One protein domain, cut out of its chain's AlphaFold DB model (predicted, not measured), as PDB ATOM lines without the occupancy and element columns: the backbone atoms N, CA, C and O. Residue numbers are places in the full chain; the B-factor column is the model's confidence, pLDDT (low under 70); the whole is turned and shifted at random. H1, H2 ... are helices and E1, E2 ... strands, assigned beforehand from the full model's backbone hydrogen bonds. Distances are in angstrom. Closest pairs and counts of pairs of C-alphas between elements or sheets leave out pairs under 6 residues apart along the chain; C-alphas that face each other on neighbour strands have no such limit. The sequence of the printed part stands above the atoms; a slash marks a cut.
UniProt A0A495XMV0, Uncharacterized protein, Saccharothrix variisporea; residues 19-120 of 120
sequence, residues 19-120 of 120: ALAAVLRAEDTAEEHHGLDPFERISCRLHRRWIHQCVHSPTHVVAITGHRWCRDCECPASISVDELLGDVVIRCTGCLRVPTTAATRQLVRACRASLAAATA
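AT A GLANCE: This is residues 19 to 120 of the 120 residues of an uncharacterized protein of Saccharothrix variisporea (UniProt A0A495XMV0). What is the main picture? The long helix H3 runs through the middle, with the two-stranded hairpin of E1 and E2 packed on one side and H1 on the other, where H1 and H3 make a loose V whose arms come close at Leu 20 and Ala 118. The short H2 packs on H3, residues 35 to 50 wind in loops between the arms of the V, and residues 55 to 74 loop from H2 to the hairpin. What is it made of, and how large is it? The 102 printed residues hold named elements in the order H1, H2, E1, E2, H3, a mixed class of helices and strands with an antiparallel sheet, E1 - E2. It is compact, with a radius of gyration of the C-alphas of 13.5 A and spans of 39 by 31 by 20 A.

HOW THE PARTS SIT: How do the two long helices stand? H1, residues 19 to 34, and H3, residues 102 to 118, are close but not clearly touching, their closest C-alphas being those of Leu 20 and Ala 118 at 7.5 A. They run opposite ways at a steep tilt of 41 degrees. What touches H3? H2, residues 51 to 54, touches residues 110 to 115 of H3, with the C-alphas of His 52 and Cys 111 closest at 4.9 A. How is the hairpin built? E1, residues 75 to 82, and E2, residues 87 to 92, are antiparallel at 162 degrees, with N 78 and O 91 at 2.7 A and N 80 and O 89 at 2.8 A. The closest C-alphas of E2 and H3 are those of Val 88 and Val 108, 5.9 A apart. What of the helix backbones? In H1 and H3 every O i to N i+4 pair is within hydrogen-bond range; H2 is too short for such a pair.

IN THESE COORDINATES: Where does the first element begin? H1 starts at C-alpha 19 at (-40.015, 20.370, 20.394) and measures 20.5 A; H2 measures 5.4 A. Where are the strands and the last helix? E1 begins at C-alpha 75 at (-37.783, 48.605, 0.958) and measures 22.8 A, and E2 measures 17.1 A. H3 measures 24.3 A and ends at C-alpha 118 at (-43.068, 27.178, 21.440).

THE WHOLE: How far does it reach? The two C-alphas farthest apart are those of His 33 and Cys 95, 40.0 A. Which links are long? Those from H1 to H2 and from H2 to E1 are long, and residues 69 to 70 pair with residues 75 to 76 of E1, antiparallel. Is anything missing or uncertain? The printed part has no cut, and no printed residue is under 70 in pLDDT.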
ATOM      1  N   ALA A  19     -38.770  20.021  21.067       96.44
ATOM      2  CA  ALA A  19     -40.015  20.370  20.394       96.44
ATOM      3  C   ALA A  19     -39.707  21.033  19.047       96.44
ATOM      4  O   ALA A  19     -40.167  20.562  18.005       96.44
ATOM      5  N   LEU A  20     -38.808  22.019  19.041       97.88
ATOM      6  CA  LEU A  20     -38.317  22.645  17.817       97.88
ATOM      7  C   LEU A  20     -37.680  21.623  16.869       97.88
ATOM      8  O   LEU A  20     -37.942  21.647  15.668       97.88
ATOM      9  N   ALA A  21     -36.859  20.705  17.388       97.44
ATOM     10  CA  ALA A  21     -36.253  19.657  16.572       97.44
ATOM     11  C   ALA A  21     -37.307  18.755  15.909       97.44
ATOM     12  O   ALA A  21     -37.150  18.388  14.746       97.44
ATOM     13  N   ALA A  22     -38.375  18.391  16.626       96.50
ATOM     14  CA  ALA A  22     -39.473  17.603  16.074       96.50
ATOM     15  C   ALA A  22     -40.238  18.371  14.983       96.50
ATOM     16  O   ALA A  22     -40.452  17.822  13.903       96.50
ATOM     17  N   VAL A  23     -40.568  19.644  15.225       98.00
ATOM     18  CA  VAL A  23     -41.252  20.509  14.248       98.00
ATOM     19  C   VAL A  23     -40.408  20.706  12.992       98.00
ATOM     20  O   VAL A  23     -40.916  20.527  11.891       98.00
ATOM     21  N   LEU A  24     -39.109  20.982  13.132       97.75
ATOM     22  CA  LEU A  24     -38.196  21.129  11.996       97.75
ATOM     23  C   LEU A  24     -38.194  19.888  11.090       97.75
ATOM     24  O   LEU A  24     -38.236  20.034   9.869       97.75
ATOM     25  N   ARG A  25     -38.184  18.676  11.671       96.94
ATOM     26  CA  ARG A  25     -38.284  17.418  10.904       96.94
ATOM     27  C   ARG A  25     -39.636  17.281  10.218       96.94
ATOM     28  O   ARG A  25     -39.677  16.957   9.038       96.94
ATOM     29  N   ALA A  26     -40.719  17.512  10.956       96.75
ATOM     30  CA  ALA A  26     -42.071  17.371  10.433       96.75
ATOM     31  C   ALA A  26     -42.322  18.331   9.261       96.75
ATOM     32  O   ALA A  26     -42.848  17.919   8.231       96.75
ATOM     33  N   GLU A  27     -41.889  19.584   9.384       97.88
ATOM     34  CA  GLU A  27     -41.987  20.571   8.313       97.88
ATOM     35  C   GLU A  27     -41.088  20.233   7.122       97.88
ATOM     36  O   GLU A  27     -41.521  20.416   5.993       97.88
ATOM     37  N   ASP A  28     -39.878  19.701   7.334       96.38
ATOM     38  CA  ASP A  28     -39.029  19.235   6.229       96.38
ATOM     39  C   ASP A  28     -39.721  18.133   5.416       96.38
ATOM     40  O   ASP A  28     -39.775  18.200   4.191       96.38
ATOM     41  N   THR A  29     -40.306  17.145   6.097       95.62
ATOM     42  CA  THR A  29     -41.106  16.093   5.456       95.62
ATOM     43  C   THR A  29     -42.338  16.676   4.759       95.62
ATOM     44  O   THR A  29     -42.665  16.266   3.647       95.62
ATOM     45  N   ALA A  30     -43.018  17.643   5.377       97.06
ATOM     46  CA  ALA A  30     -44.207  18.262   4.803       97.06
ATOM     47  C   ALA A  30     -43.904  19.134   3.578       97.06
ATOM     48  O   ALA A  30     -44.678  19.116   2.623       97.06
ATOM     49  N   GLU A  31     -42.784  19.852   3.554       95.38
ATOM     50  CA  GLU A  31     -42.329  20.569   2.359       95.38
ATOM     51  C   GLU A  31     -41.997  19.590   1.230       95.38
ATOM     52  O   GLU A  31     -42.459  19.765   0.104       95.38
ATOM     53  N   GLU A  32     -41.233  18.536   1.529       94.25
ATOM     54  CA  GLU A  32     -40.743  17.586   0.523       94.25
ATOM     55  C   GLU A  32     -41.854  16.684  -0.043       94.25
ATOM     56  O   GLU A  32     -41.794  16.294  -1.212       94.25
ATOM     57  N   HIS A  33     -42.872  16.348   0.756       95.75
ATOM     58  CA  HIS A  33     -43.851  15.313   0.396       95.75
ATOM     59  C   HIS A  33     -45.317  15.747   0.464       95.75
ATOM     60  O   HIS A  33     -46.178  15.051  -0.077       95.75
ATOM     61  N   HIS A  34     -45.628  16.868   1.115       94.44
ATOM     62  CA  HIS A  34     -47.009  17.310   1.347       94.44
ATOM     63  C   HIS A  34     -47.293  18.727   0.828       94.44
ATOM     64  O   HIS A  34     -48.415  19.208   0.968       94.44
ATOM     65  N   GLY A  35     -46.313  19.373   0.187       94.38
ATOM     66  CA  GLY A  35     -46.483  20.679  -0.445       94.38
ATOM     67  C   GLY A  35     -46.664  21.828   0.545       94.38
ATOM     68  O   GLY A  35     -47.335  22.804   0.212       94.38
ATOM     69  N   LEU A  36     -46.097  21.721   1.754       96.12
ATOM     70  CA  LEU A  36     -46.049  22.851   2.683       96.12
ATOM     71  C   LEU A  36     -45.348  24.040   2.006       96.12
ATOM     72  O   LEU A  36     -44.238  23.902   1.495       96.12
ATOM     73  N   ASP A  37     -46.002  25.202   2.002       95.25
ATOM     74  CA  ASP A  37     -45.386  26.451   1.553       95.25
ATOM     75  C   ASP A  37     -44.254  26.828   2.530       95.25
ATOM     76  O   ASP A  37     -44.517  26.945   3.734       95.25
ATOM     77  N   PRO A  38     -43.019  27.075   2.053       93.50
ATOM     78  CA  PRO A  38     -41.910  27.495   2.907       93.50
ATOM     79  C   PRO A  38     -42.188  28.737   3.760       93.50
ATOM     80  O   PRO A  38     -41.579  28.910   4.817       93.50
ATOM     81  N   PHE A  39     -43.105  29.608   3.331       94.19
ATOM     82  CA  PHE A  39     -43.510  30.791   4.090       94.19
ATOM     83  C   PHE A  39     -44.608  30.527   5.132       94.19
ATOM     84  O   PHE A  39     -44.873  31.414   5.943       94.19
ATOM     85  N   GLU A  40     -45.227  29.343   5.143       96.00
ATOM     86  CA  GLU A  40     -46.136  28.894   6.214       96.00
ATOM     87  C   GLU A  40     -45.395  28.139   7.330       96.00
ATOM     88  O   GLU A  40     -46.000  27.806   8.351       96.00
ATOM     89  N   ARG A  41     -44.085  27.887   7.185       97.94
ATOM     90  CA  ARG A  41     -43.286  27.284   8.255       97.94
ATOM     91  C   ARG A  41     -43.306  28.144   9.517       97.94
ATOM     92  O   ARG A  41     -43.046  29.349   9.490       97.94
ATOM     93  N   ILE A  42     -43.514  27.490  10.651       98.56
ATOM     94  CA  ILE A  42     -43.421  28.073  11.988       98.56
ATOM     95  C   ILE A  42     -42.015  27.927  12.582       98.56
ATOM     96  O   ILE A  42     -41.704  28.545  13.606       98.56
ATOM     97  N   SER A  43     -41.142  27.141  11.946       98.38
ATOM     98  CA  SER A  43     -39.722  27.055  12.281       98.38
ATOM     99  C   SER A  43     -38.829  27.501  11.122       98.38
ATOM    100  O   SER A  43     -39.167  27.411   9.944       98.38
ATOM    101  N   CYS A  44     -37.648  28.005  11.458       97.56
ATOM    102  CA  CYS A  44     -36.642  28.402  10.494       97.56
ATOM    103  C   CYS A  44     -35.573  27.322  10.376       97.56
ATOM    104  O   CYS A  44     -34.698  27.202  11.237       97.56
ATOM    105  N   ARG A  45     -35.571  26.597   9.256       95.31
ATOM    106  CA  ARG A  45     -34.533  25.605   8.940       95.31
ATOM    107  C   ARG A  45     -33.120  26.188   8.874       95.31
ATOM    108  O   ARG A  45     -32.164  25.518   9.263       95.31
ATOM    109  N   LEU A  46     -32.978  27.431   8.404       95.44
ATOM    110  CA  LEU A  46     -31.674  28.081   8.250       95.44
ATOM    111  C   LEU A  46     -31.022  28.390   9.604       95.44
ATOM    112  O   LEU A  46     -29.882  28.003   9.843       95.44
ATOM    113  N   HIS A  47     -31.753  29.068  10.490       97.25
ATOM    114  CA  HIS A  47     -31.248  29.466  11.807       97.25
ATOM    115  C   HIS A  47     -31.459  28.393  12.880       97.25
ATOM    116  O   HIS A  47     -30.904  28.518  13.969       97.25
ATOM    117  N   ARG A  48     -32.246  27.351  12.575       97.00
ATOM    118  CA  ARG A  48     -32.666  26.284  13.495       97.00
ATOM    119  C   ARG A  48     -33.288  26.855  14.768       97.00
ATOM    120  O   ARG A  48     -32.853  26.556  15.876       97.00
ATOM    121  N   ARG A  49     -34.271  27.731  14.570       97.88
ATOM    122  CA  ARG A  49     -35.020  28.462  15.603       97.88
ATOM    123  C   ARG A  49     -36.497  28.467  15.253       97.88
ATOM    124  O   ARG A  49     -36.850  28.256  14.093       97.88
ATOM    125  N   TRP A  50     -37.347  28.780  16.217       98.31
ATOM    126  CA  TRP A  50     -38.716  29.182  15.921       98.31
ATOM    127  C   TRP A  50     -38.712  30.448  15.050       98.31
ATOM    128  O   TRP A  50     -37.870  31.326  15.252       98.31
ATOM    129  N   ILE A  51     -39.610  30.562  14.060       98.06
ATOM    130  CA  ILE A  51     -39.554  31.687  13.107       98.06
ATOM    131  C   ILE A  51     -39.721  33.037  13.817       98.06
ATOM    132  O   ILE A  51     -39.027  33.988  13.464       98.06
ATOM    133  N   HIS A  52     -40.539  33.117  14.877       97.94
ATOM    134  CA  HIS A  52     -40.706  34.345  15.667       97.94
ATOM    135  C   HIS A  52     -39.384  34.861  16.275       97.94
ATOM    136  O   HIS A  52     -39.193  36.070  16.384       97.94
ATOM    137  N   GLN A  53     -38.421  33.974  16.546       97.38
ATOM    138  CA  GLN A  53     -37.118  34.317  17.131       97.38
ATOM    139  C   GLN A  53     -36.092  34.818  16.107       97.38
ATOM    140  O   GLN A  53     -35.045  35.343  16.488       97.38
ATOM    141  N   CYS A  54     -36.323  34.626  14.803       96.88
ATOM    142  CA  CYS A  54     -35.350  35.005  13.773       96.88
ATOM    143  C   CYS A  54     -35.921  35.811  12.607       96.88
ATOM    144  O   CYS A  54     -35.138  36.339  11.825       96.88
ATOM    145  N   VAL A  55     -37.243  35.982  12.509       96.81
ATOM    146  CA  VAL A  55     -37.944  36.718  11.437       96.81
ATOM    147  C   VAL A  55     -37.455  38.161  11.230       96.81
ATOM    148  O   VAL A  55     -37.595  38.724  10.147       96.81
ATOM    149  N   HIS A  56     -36.834  38.762  12.244       95.94
ATOM    150  CA  HIS A  56     -36.206  40.084  12.174       95.94
ATOM    151  C   HIS A  56     -34.969  40.123  11.257       95.94
ATOM    152  O   HIS A  56     -34.595  41.198  10.787       95.94
ATOM    153  N   SER A  57     -34.343  38.969  11.001       96.69
ATOM    154  CA  SER A  57     -33.144  38.844  10.174       96.69
ATOM    155  C   SER A  57     -33.403  39.297   8.729       96.69
ATOM    156  O   SER A  57     -34.398  38.876   8.128       96.69
ATOM    157  N   PRO A  58     -32.489  40.077   8.116       95.81
ATOM    158  CA  PRO A  58     -32.565  40.435   6.699       95.81
ATOM    159  C   PRO A  58     -32.643  39.224   5.765       95.81
ATOM    160  O   PRO A  58     -33.212  39.326   4.684       95.81
ATOM    161  N   THR A  59     -32.141  38.063   6.196       96.50
ATOM    162  CA  THR A  59     -32.194  36.812   5.424       96.50
ATOM    163  C   THR A  59     -33.619  36.343   5.122       96.50
ATOM    164  O   THR A  59     -33.823  35.547   4.211       96.50
ATOM    165  N   HIS A  60     -34.616  36.825   5.868       96.06
ATOM    166  CA  HIS A  60     -36.024  36.505   5.636       96.06
ATOM    167  C   HIS A  60     -36.754  37.547   4.787       96.06
ATOM    168  O   HIS A  60     -37.963  37.456   4.634       96.06
ATOM    169  N   VAL A  61     -36.069  38.539   4.220       96.69
ATOM    170  CA  VAL A  61     -36.697  39.488   3.296       96.69
ATOM    171  C   VAL A  61     -36.677  38.907   1.885       96.69
ATOM    172  O   VAL A  61     -35.614  38.605   1.349       96.69
ATOM    173  N   VAL A  62     -37.850  38.788   1.257       95.81
ATOM    174  CA  VAL A  62     -37.981  38.309  -0.128       95.81
ATOM    175  C   VAL A  62     -38.823  39.301  -0.925       95.81
ATOM    176  O   VAL A  62     -40.053  39.244  -0.930       95.81
ATOM    177  N   ALA A  63     -38.154  40.219  -1.625       95.00
ATOM    178  CA  ALA A  63     -38.810  41.287  -2.386       95.00
ATOM    179  C   ALA A  63     -39.751  40.753  -3.483       95.00
ATOM    180  O   ALA A  63     -40.834  41.301  -3.697       95.00
ATOM    181  N   ILE A  64     -39.372  39.643  -4.128       94.88
ATOM    182  CA  ILE A  64     -40.138  39.015  -5.217       94.88
ATOM    183  C   ILE A  64     -41.540  38.618  -4.726       94.88
ATOM    184  O   ILE A  64     -42.556  39.072  -5.262       94.88
ATOM    185  N   THR A  65     -41.608  37.830  -3.652       92.06
ATOM    186  CA  THR A  65     -42.876  37.338  -3.089       92.06
ATOM    187  C   THR A  65     -43.582  38.391  -2.233       92.06
ATOM    188  O   THR A  65     -44.791  38.315  -2.016       92.06
ATOM    189  N   GLY A  66     -42.868  39.436  -1.810       93.56
ATOM    190  CA  GLY A  66     -43.386  40.485  -0.931       93.56
ATOM    191  C   GLY A  66     -43.229  40.159   0.558       93.56
ATOM    192  O   GLY A  66     -43.779  40.865   1.404       93.56
ATOM    193  N   HIS A  67     -42.501  39.095   0.899       94.94
ATOM    194  CA  HIS A  67     -42.278  38.694   2.281       94.94
ATOM    195  C   HIS A  67     -41.380  39.719   2.993       94.94
ATOM    196  O   HIS A  67     -40.251  39.970   2.568       94.94
ATOM    197  N   ARG A  68     -41.909  40.346   4.057       95.56
ATOM    198  CA  ARG A  68     -41.315  41.517   4.744       95.56
ATOM    199  C   ARG A  68     -40.867  42.625   3.782       95.56
ATOM    200  O   ARG A  68     -39.808  43.218   3.972       95.56
ATOM    201  N   TRP A  69     -41.670  42.929   2.767       96.38
ATOM    202  CA  TRP A  69     -41.333  43.943   1.770       96.38
ATOM    203  C   TRP A  69     -42.481  44.926   1.538       96.38
ATOM    204  O   TRP A  69     -43.642  44.530   1.411       96.38
ATOM    205  N   CYS A  70     -42.158  46.216   1.458       96.50
ATOM    206  CA  CYS A  70     -43.085  47.245   1.009       96.50
ATOM    207  C   CYS A  70     -42.909  47.464  -0.495       96.50
ATOM    208  O   CYS A  70     -41.840  47.884  -0.928       96.50
ATOM    209  N   ARG A  71     -43.959  47.215  -1.288       93.81
ATOM    210  CA  ARG A  71     -43.912  47.430  -2.745       93.81
ATOM    211  C   ARG A  71     -43.885  48.913  -3.117       93.81
ATOM    212  O   ARG A  71     -43.158  49.267  -4.028       93.81
ATOM    213  N   ASP A  72     -44.595  49.765  -2.378       94.00
ATOM    214  CA  ASP A  72     -44.662  51.205  -2.679       94.00
ATOM    215  C   ASP A  72     -43.342  51.936  -2.407       94.00
ATOM    216  O   ASP A  72     -43.000  52.886  -3.096       94.00
ATOM    217  N   CYS A  73     -42.630  51.533  -1.350       96.69
ATOM    218  CA  CYS A  73     -41.371  52.164  -0.942       96.69
ATOM    219  C   CYS A  73     -40.139  51.391  -1.411       96.69
ATOM    220  O   CYS A  73     -39.029  51.824  -1.125       96.69
ATOM    221  N   GLU A  74     -40.341  50.229  -2.037       96.25
ATOM    222  CA  GLU A  74     -39.282  49.323  -2.484       96.25
ATOM    223  C   GLU A  74     -38.218  49.070  -1.406       96.25
ATOM    224  O   GLU A  74     -37.012  49.130  -1.646       96.25
ATOM    225  N   CYS A  75     -38.671  48.790  -0.182       96.62
ATOM    226  CA  CYS A  75     -37.783  48.605   0.958       96.62
ATOM    227  C   CYS A  75     -38.240  47.472   1.892       96.62
ATOM    228  O   CYS A  75     -39.432  47.128   1.931       96.62
ATOM    229  N   PRO A  76     -37.319  46.904   2.698       97.00
ATOM    230  CA  PRO A  76     -37.681  45.949   3.734       97.00
ATOM    231  C   PRO A  76     -38.665  46.557   4.738       97.00
ATOM    232  O   PRO A  76     -38.484  47.679   5.210       97.00
ATOM    233  N   ALA A  77     -39.691  45.794   5.096       97.19
ATOM    234  CA  ALA A  77     -40.572  46.118   6.206       97.19
ATOM    235  C   ALA A  77     -39.952  45.620   7.522       97.19
ATOM    236  O   ALA A  77     -39.402  44.517   7.589       97.19
ATOM    237  N   SER A  78     -40.059  46.419   8.581       96.94
ATOM    238  CA  SER A  78     -39.760  45.976   9.935       96.94
ATOM    239  C   SER A  78     -40.854  45.031  10.436       96.94
ATOM    240  O   SER A  78     -41.999  45.068   9.987       96.94
ATOM    241  N   ILE A  79     -40.478  44.163  11.370       97.38
ATOM    242  CA  ILE A  79     -41.380  43.307  12.133       97.38
ATOM    243  C   ILE A  79     -41.020  43.505  13.589       97.38
ATOM    244  O   ILE A  79     -39.844  43.692  13.905       97.38
ATOM    245  N   SER A  80     -42.024  43.460  14.438       96.25
ATOM    246  CA  SER A  80     -41.878  43.408  15.878       96.25
ATOM    247  C   SER A  80     -42.741  42.259  16.366       96.25
ATOM    248  O   SER A  80     -43.889  42.124  15.936       96.25
ATOM    249  N   VAL A  81     -42.161  41.418  17.213       97.62
ATOM    250  CA  VAL A  81     -42.832  40.280  17.837       97.62
ATOM    251  C   VAL A  81     -42.870  40.560  19.333       97.62
ATOM    252  O   VAL A  81     -41.825  40.750  19.951       97.62
ATOM    253  N   ASP A  82     -44.072  40.618  19.890       95.69
ATOM    254  CA  ASP A  82     -44.302  40.626  21.327       95.69
ATOM    255  C   ASP A  82     -44.566  39.184  21.768       95.69
ATOM    256  O   ASP A  82     -45.643  38.633  21.538       95.69
ATOM    257  N   GLU A  83     -43.558  38.551  22.365       94.25
ATOM    258  CA  GLU A  83     -43.662  37.160  22.812       94.25
ATOM    259  C   GLU A  83     -44.544  37.002  24.060       94.25
ATOM    260  O   GLU A  83     -45.075  35.921  24.292       94.25
ATOM    261  N   LEU A  84     -44.736  38.071  24.843       92.19
ATOM    262  CA  LEU A  84     -45.552  38.039  26.057       92.19
ATOM    263  C   LEU A  84     -47.044  38.100  25.720       92.19
ATOM    264  O   LEU A  84     -47.839  37.350  26.281       92.19
ATOM    265  N   LEU A  85     -47.426  39.004  24.815       91.88
ATOM    266  CA  LEU A  85     -48.816  39.188  24.388       91.88
ATOM    267  C   LEU A  85     -49.192  38.336  23.169       91.88
ATOM    268  O   LEU A  85     -50.369  38.245  22.821       91.88
ATOM    269  N   GLY A  86     -48.211  37.723  22.505       91.81
ATOM    270  CA  GLY A  86     -48.431  36.931  21.298       91.81
ATOM    271  C   GLY A  86     -48.697  37.773  20.045       91.81
ATOM    272  O   GLY A  86     -49.265  37.266  19.071       91.81
ATOM    273  N   ASP A  87     -48.342  39.063  20.056       93.38
ATOM    274  CA  ASP A  87     -48.643  39.972  18.951       93.38
ATOM    275  C   ASP A  87     -47.487  40.107  17.956       93.38
ATOM    276  O   ASP A  87     -46.309  39.985  18.284       93.38
ATOM    277  N   VAL A  88     -47.838  40.347  16.693       96.31
ATOM    278  CA  VAL A  88     -46.888  40.445  15.585       96.31
ATOM    279  C   VAL A  88     -47.304  41.599  14.690       96.31
ATOM    280  O   VAL A  88     -48.350  41.562  14.041       96.31
ATOM    281  N   VAL A  89     -46.448  42.615  14.613       95.44
ATOM    282  CA  VAL A  89     -46.708  43.847  13.864       95.44
ATOM    283  C   VAL A  89     -45.654  44.023  12.782       95.44
ATOM    284  O   VAL A  89     -44.461  43.927  13.049       95.44
ATOM    285  N   ILE A  90     -46.089  44.317  11.554       96.25
ATOM    286  CA  ILE A  90     -45.207  44.615  10.416       96.25
ATOM    287  C   ILE A  90     -45.452  46.045   9.952       96.25
ATOM    288  O   ILE A  90     -46.600  46.443   9.758       96.25
ATOM    289  N   ARG A  91     -44.386  46.815   9.730       97.06
ATOM    290  CA  ARG A  91     -44.469  48.196   9.233       97.06
ATOM    291  C   ARG A  91     -43.409  48.464   8.179       97.06
ATOM    292  O   ARG A  91     -42.276  48.017   8.289       97.06
ATOM    293  N   CYS A  92     -43.762  49.218   7.147       97.25
ATOM    294  CA  CYS A  92     -42.779  49.753   6.215       97.25
ATOM    295  C   CYS A  92     -41.830  50.715   6.949       97.25
ATOM    296  O   CYS A  92     -42.294  51.557   7.712       97.25
ATOM    297  N   THR A  93     -40.524  50.634   6.700       95.88
ATOM    298  CA  THR A  93     -39.538  51.557   7.292       95.88
ATOM    299  C   THR A  93     -39.527  52.933   6.623       95.88
ATOM    300  O   THR A  93     -39.100  53.895   7.248       95.88
ATOM    301  N   GLY A  94     -40.029  53.046   5.387       96.81
ATOM    302  CA  GLY A  94     -40.179  54.316   4.671       96.81
ATOM    303  C   GLY A  94     -41.485  55.043   5.004       96.81
ATOM    304  O   GLY A  94     -41.474  56.131   5.566       96.81
ATOM    305  N   CYS A  95     -42.634  54.443   4.669       96.75
ATOM    306  CA  CYS A  95     -43.945  55.093   4.823       96.75
ATOM    307  C   CYS A  95     -44.676  54.777   6.136       96.75
ATOM    308  O   CYS A  95     -45.780  55.274   6.338       96.75
ATOM    309  N   LEU A  96     -44.121  53.919   7.003       95.75
ATOM    310  CA  LEU A  96     -44.688  53.513   8.306       95.75
ATOM    311  C   LEU A  96     -46.056  52.804   8.263       95.75
ATOM    312  O   LEU A  96     -46.574  52.379   9.305       95.75
ATOM    313  N   ARG A  97     -46.626  52.616   7.066       95.06
ATOM    314  CA  ARG A  97     -47.861  51.858   6.839       95.06
ATOM    315  C   ARG A  97     -47.623  50.364   7.031       95.06
ATOM    316  O   ARG A  97     -46.531  49.858   6.772       95.06
ATOM    317  N   VAL A  98     -48.668  49.658   7.450       91.56
ATOM    318  CA  VAL A  98     -48.689  48.192   7.497       91.56
ATOM    319  C   VAL A  98     -48.928  47.680   6.075       91.56
ATOM    320  O   VAL A  98     -49.990  47.966   5.517       91.56
ATOM    321  N   PRO A  99     -47.990  46.941   5.457       88.56
ATOM    322  CA  PRO A  99     -48.246  46.341   4.154       88.56
ATOM    323  C   PRO A  99     -49.380  45.314   4.286       88.56
ATOM    324  O   PRO A  99     -49.266  44.359   5.043       88.56
ATOM    325  N   THR A 100     -50.489  45.471   3.566       86.12
ATOM    326  CA  THR A 100     -51.656  44.568   3.667       86.12
ATOM    327  C   THR A 100     -51.616  43.444   2.627       86.12
ATOM    328  O   THR A 100     -52.643  42.999   2.110       86.12
ATOM    329  N   THR A 101     -50.420  42.957   2.299       90.56
ATOM    330  CA  THR A 101     -50.235  41.922   1.270       90.56
ATOM    331  C   THR A 101     -50.588  40.524   1.793       90.56
ATOM    332  O   THR A 101     -50.671  40.293   3.003       90.56
ATOM    333  N   ALA A 102     -50.790  39.563   0.884       92.94
ATOM    334  CA  ALA A 102     -50.980  38.160   1.261       92.94
ATOM    335  C   ALA A 102     -49.764  37.605   2.024       92.94
ATOM    336  O   ALA A 102     -49.948  36.986   3.070       92.94
ATOM    337  N   ALA A 103     -48.547  37.923   1.566       93.75
ATOM    338  CA  ALA A 103     -47.296  37.527   2.212       93.75
ATOM    339  C   ALA A 103     -47.166  38.101   3.635       93.75
ATOM    340  O   ALA A 103     -46.738  37.406   4.551       93.75
ATOM    341  N   THR A 104     -47.598  39.348   3.858       93.75
ATOM    342  CA  THR A 104     -47.632  39.945   5.203       93.75
ATOM    343  C   THR A 104     -48.586  39.192   6.125       93.75
ATOM    344  O   THR A 104     -48.212  38.850   7.244       93.75
ATOM    345  N   ARG A 105     -49.808  38.892   5.665       94.62
ATOM    346  CA  ARG A 105     -50.772  38.125   6.472       94.62
ATOM    347  C   ARG A 105     -50.266  36.717   6.781       94.62
ATOM    348  O   ARG A 105     -50.439  36.261   7.904       94.62
ATOM    349  N   GLN A 106     -49.652  36.056   5.803       96.12
ATOM    350  CA  GLN A 106     -49.024  34.744   5.959       96.12
ATOM    351  C   GLN A 106     -47.933  34.773   7.024       96.12
ATOM    352  O   GLN A 106     -48.000  34.005   7.978       96.12
ATOM    353  N   LEU A 107     -47.012  35.734   6.949       96.19
ATOM    354  CA  LEU A 107     -45.956  35.864   7.946       96.19
ATOM    355  C   LEU A 107     -46.497  36.100   9.361       96.19
ATOM    356  O   LEU A 107     -46.038  35.473  10.310       96.19
ATOM    357  N   VAL A 108     -47.497  36.976   9.512       96.50
ATOM    358  CA  VAL A 108     -48.134  37.218  10.819       96.50
ATOM    359  C   VAL A 108     -48.754  35.933  11.371       96.50
ATOM    360  O   VAL A 108     -48.578  35.637  12.553       96.50
ATOM    361  N   ARG A 109     -49.443  35.145  10.535       96.88
ATOM    362  CA  ARG A 109     -49.999  33.847  10.947       96.88
ATOM    363  C   ARG A 109     -48.904  32.865  11.358       96.88
ATOM    364  O   ARG A 109     -49.004  32.305  12.444       96.88
ATOM    365  N   ALA A 110     -47.862  32.704  10.543       97.81
ATOM    366  CA  ALA A 110     -46.750  31.799  10.824       97.81
ATOM    367  C   ALA A 110     -46.026  32.173  12.129       97.81
ATOM    368  O   ALA A 110     -45.776  31.311  12.968       97.81
ATOM    369  N   CYS A 111     -45.764  33.464  12.370       98.06
ATOM    370  CA  CYS A 111     -45.168  33.925  13.627       98.06
ATOM    371  C   CYS A 111     -46.070  33.664  14.840       98.06
ATOM    372  O   CYS A 111     -45.577  33.201  15.864       98.06
ATOM    373  N   ARG A 112     -47.384  33.901  14.738       97.56
ATOM    374  CA  ARG A 112     -48.320  33.608  15.837       97.56
ATOM    375  C   ARG A 112     -48.424  32.111  16.127       97.56
ATOM    376  O   ARG A 112     -48.387  31.712  17.285       97.56
ATOM    377  N   ALA A 113     -48.490  31.277  15.090       97.69
ATOM    378  CA  ALA A 113     -48.481  29.824  15.243       97.69
ATOM    379  C   ALA A 113     -47.158  29.320  15.848       97.69
ATOM    380  O   ALA A 113     -47.157  28.421  16.680       97.69
ATOM    381  N   SER A 114     -46.040  29.953  15.494       98.38
ATOM    382  CA  SER A 114     -44.727  29.695  16.084       98.38
ATOM    383  C   SER A 114     -44.670  30.002  17.581       98.38
ATOM    384  O   SER A 114     -44.132  29.201  18.338       98.38
ATOM    385  N   LEU A 115     -45.246  31.126  18.018       97.56
ATOM    386  CA  LEU A 115     -45.352  31.475  19.440       97.56
ATOM    387  C   LEU A 115     -46.209  30.460  20.205       97.56
ATOM    388  O   LEU A 115     -45.815  29.992  21.271       97.56
ATOM    389  N   ALA A 116     -47.350  30.073  19.631       95.94
ATOM    390  CA  ALA A 116     -48.234  29.078  20.232       95.94
ATOM    391  C   ALA A 116     -47.553  27.704  20.358       95.94
ATOM    392  O   ALA A 116     -47.679  27.048  21.382       95.94
ATOM    393  N   ALA A 117     -46.795  27.280  19.343       96.44
ATOM    394  CA  ALA A 117     -46.092  25.998  19.364       96.44
ATOM    395  C   ALA A 117     -44.906  25.969  20.339       96.44
ATOM    396  O   ALA A 117     -44.629  24.927  20.919       96.44
ATOM    397  N   ALA A 118     -44.209  27.092  20.525       94.56
ATOM    398  CA  ALA A 118     -43.068  27.178  21.440       94.56
ATOM    399  C   ALA A 118     -43.470  27.230  22.923       94.56
ATOM    400  O   ALA A 118     -42.619  27.064  23.795       94.56
ATOM    401  N   THR A 119     -44.748  27.488  23.204       86.75
ATOM    402  CA  THR A 119     -45.306  27.597  24.563       86.75
ATOM    403  C   THR A 119     -46.226  26.433  24.941       86.75
ATOM    404  O   THR A 119     -46.725  26.410  26.067       86.75
ATOM    405  N   ALA A 120     -46.440  25.484  24.023       75.44
ATOM    406  CA  ALA A 120     -47.217  24.261  24.228       75.44
ATOM    407  C   ALA A 120     -46.379  23.150  24.874       75.44
ATOM    408  O   ALA A 120     -46.949  22.415  25.712       75.44
TER     409      ALA A 120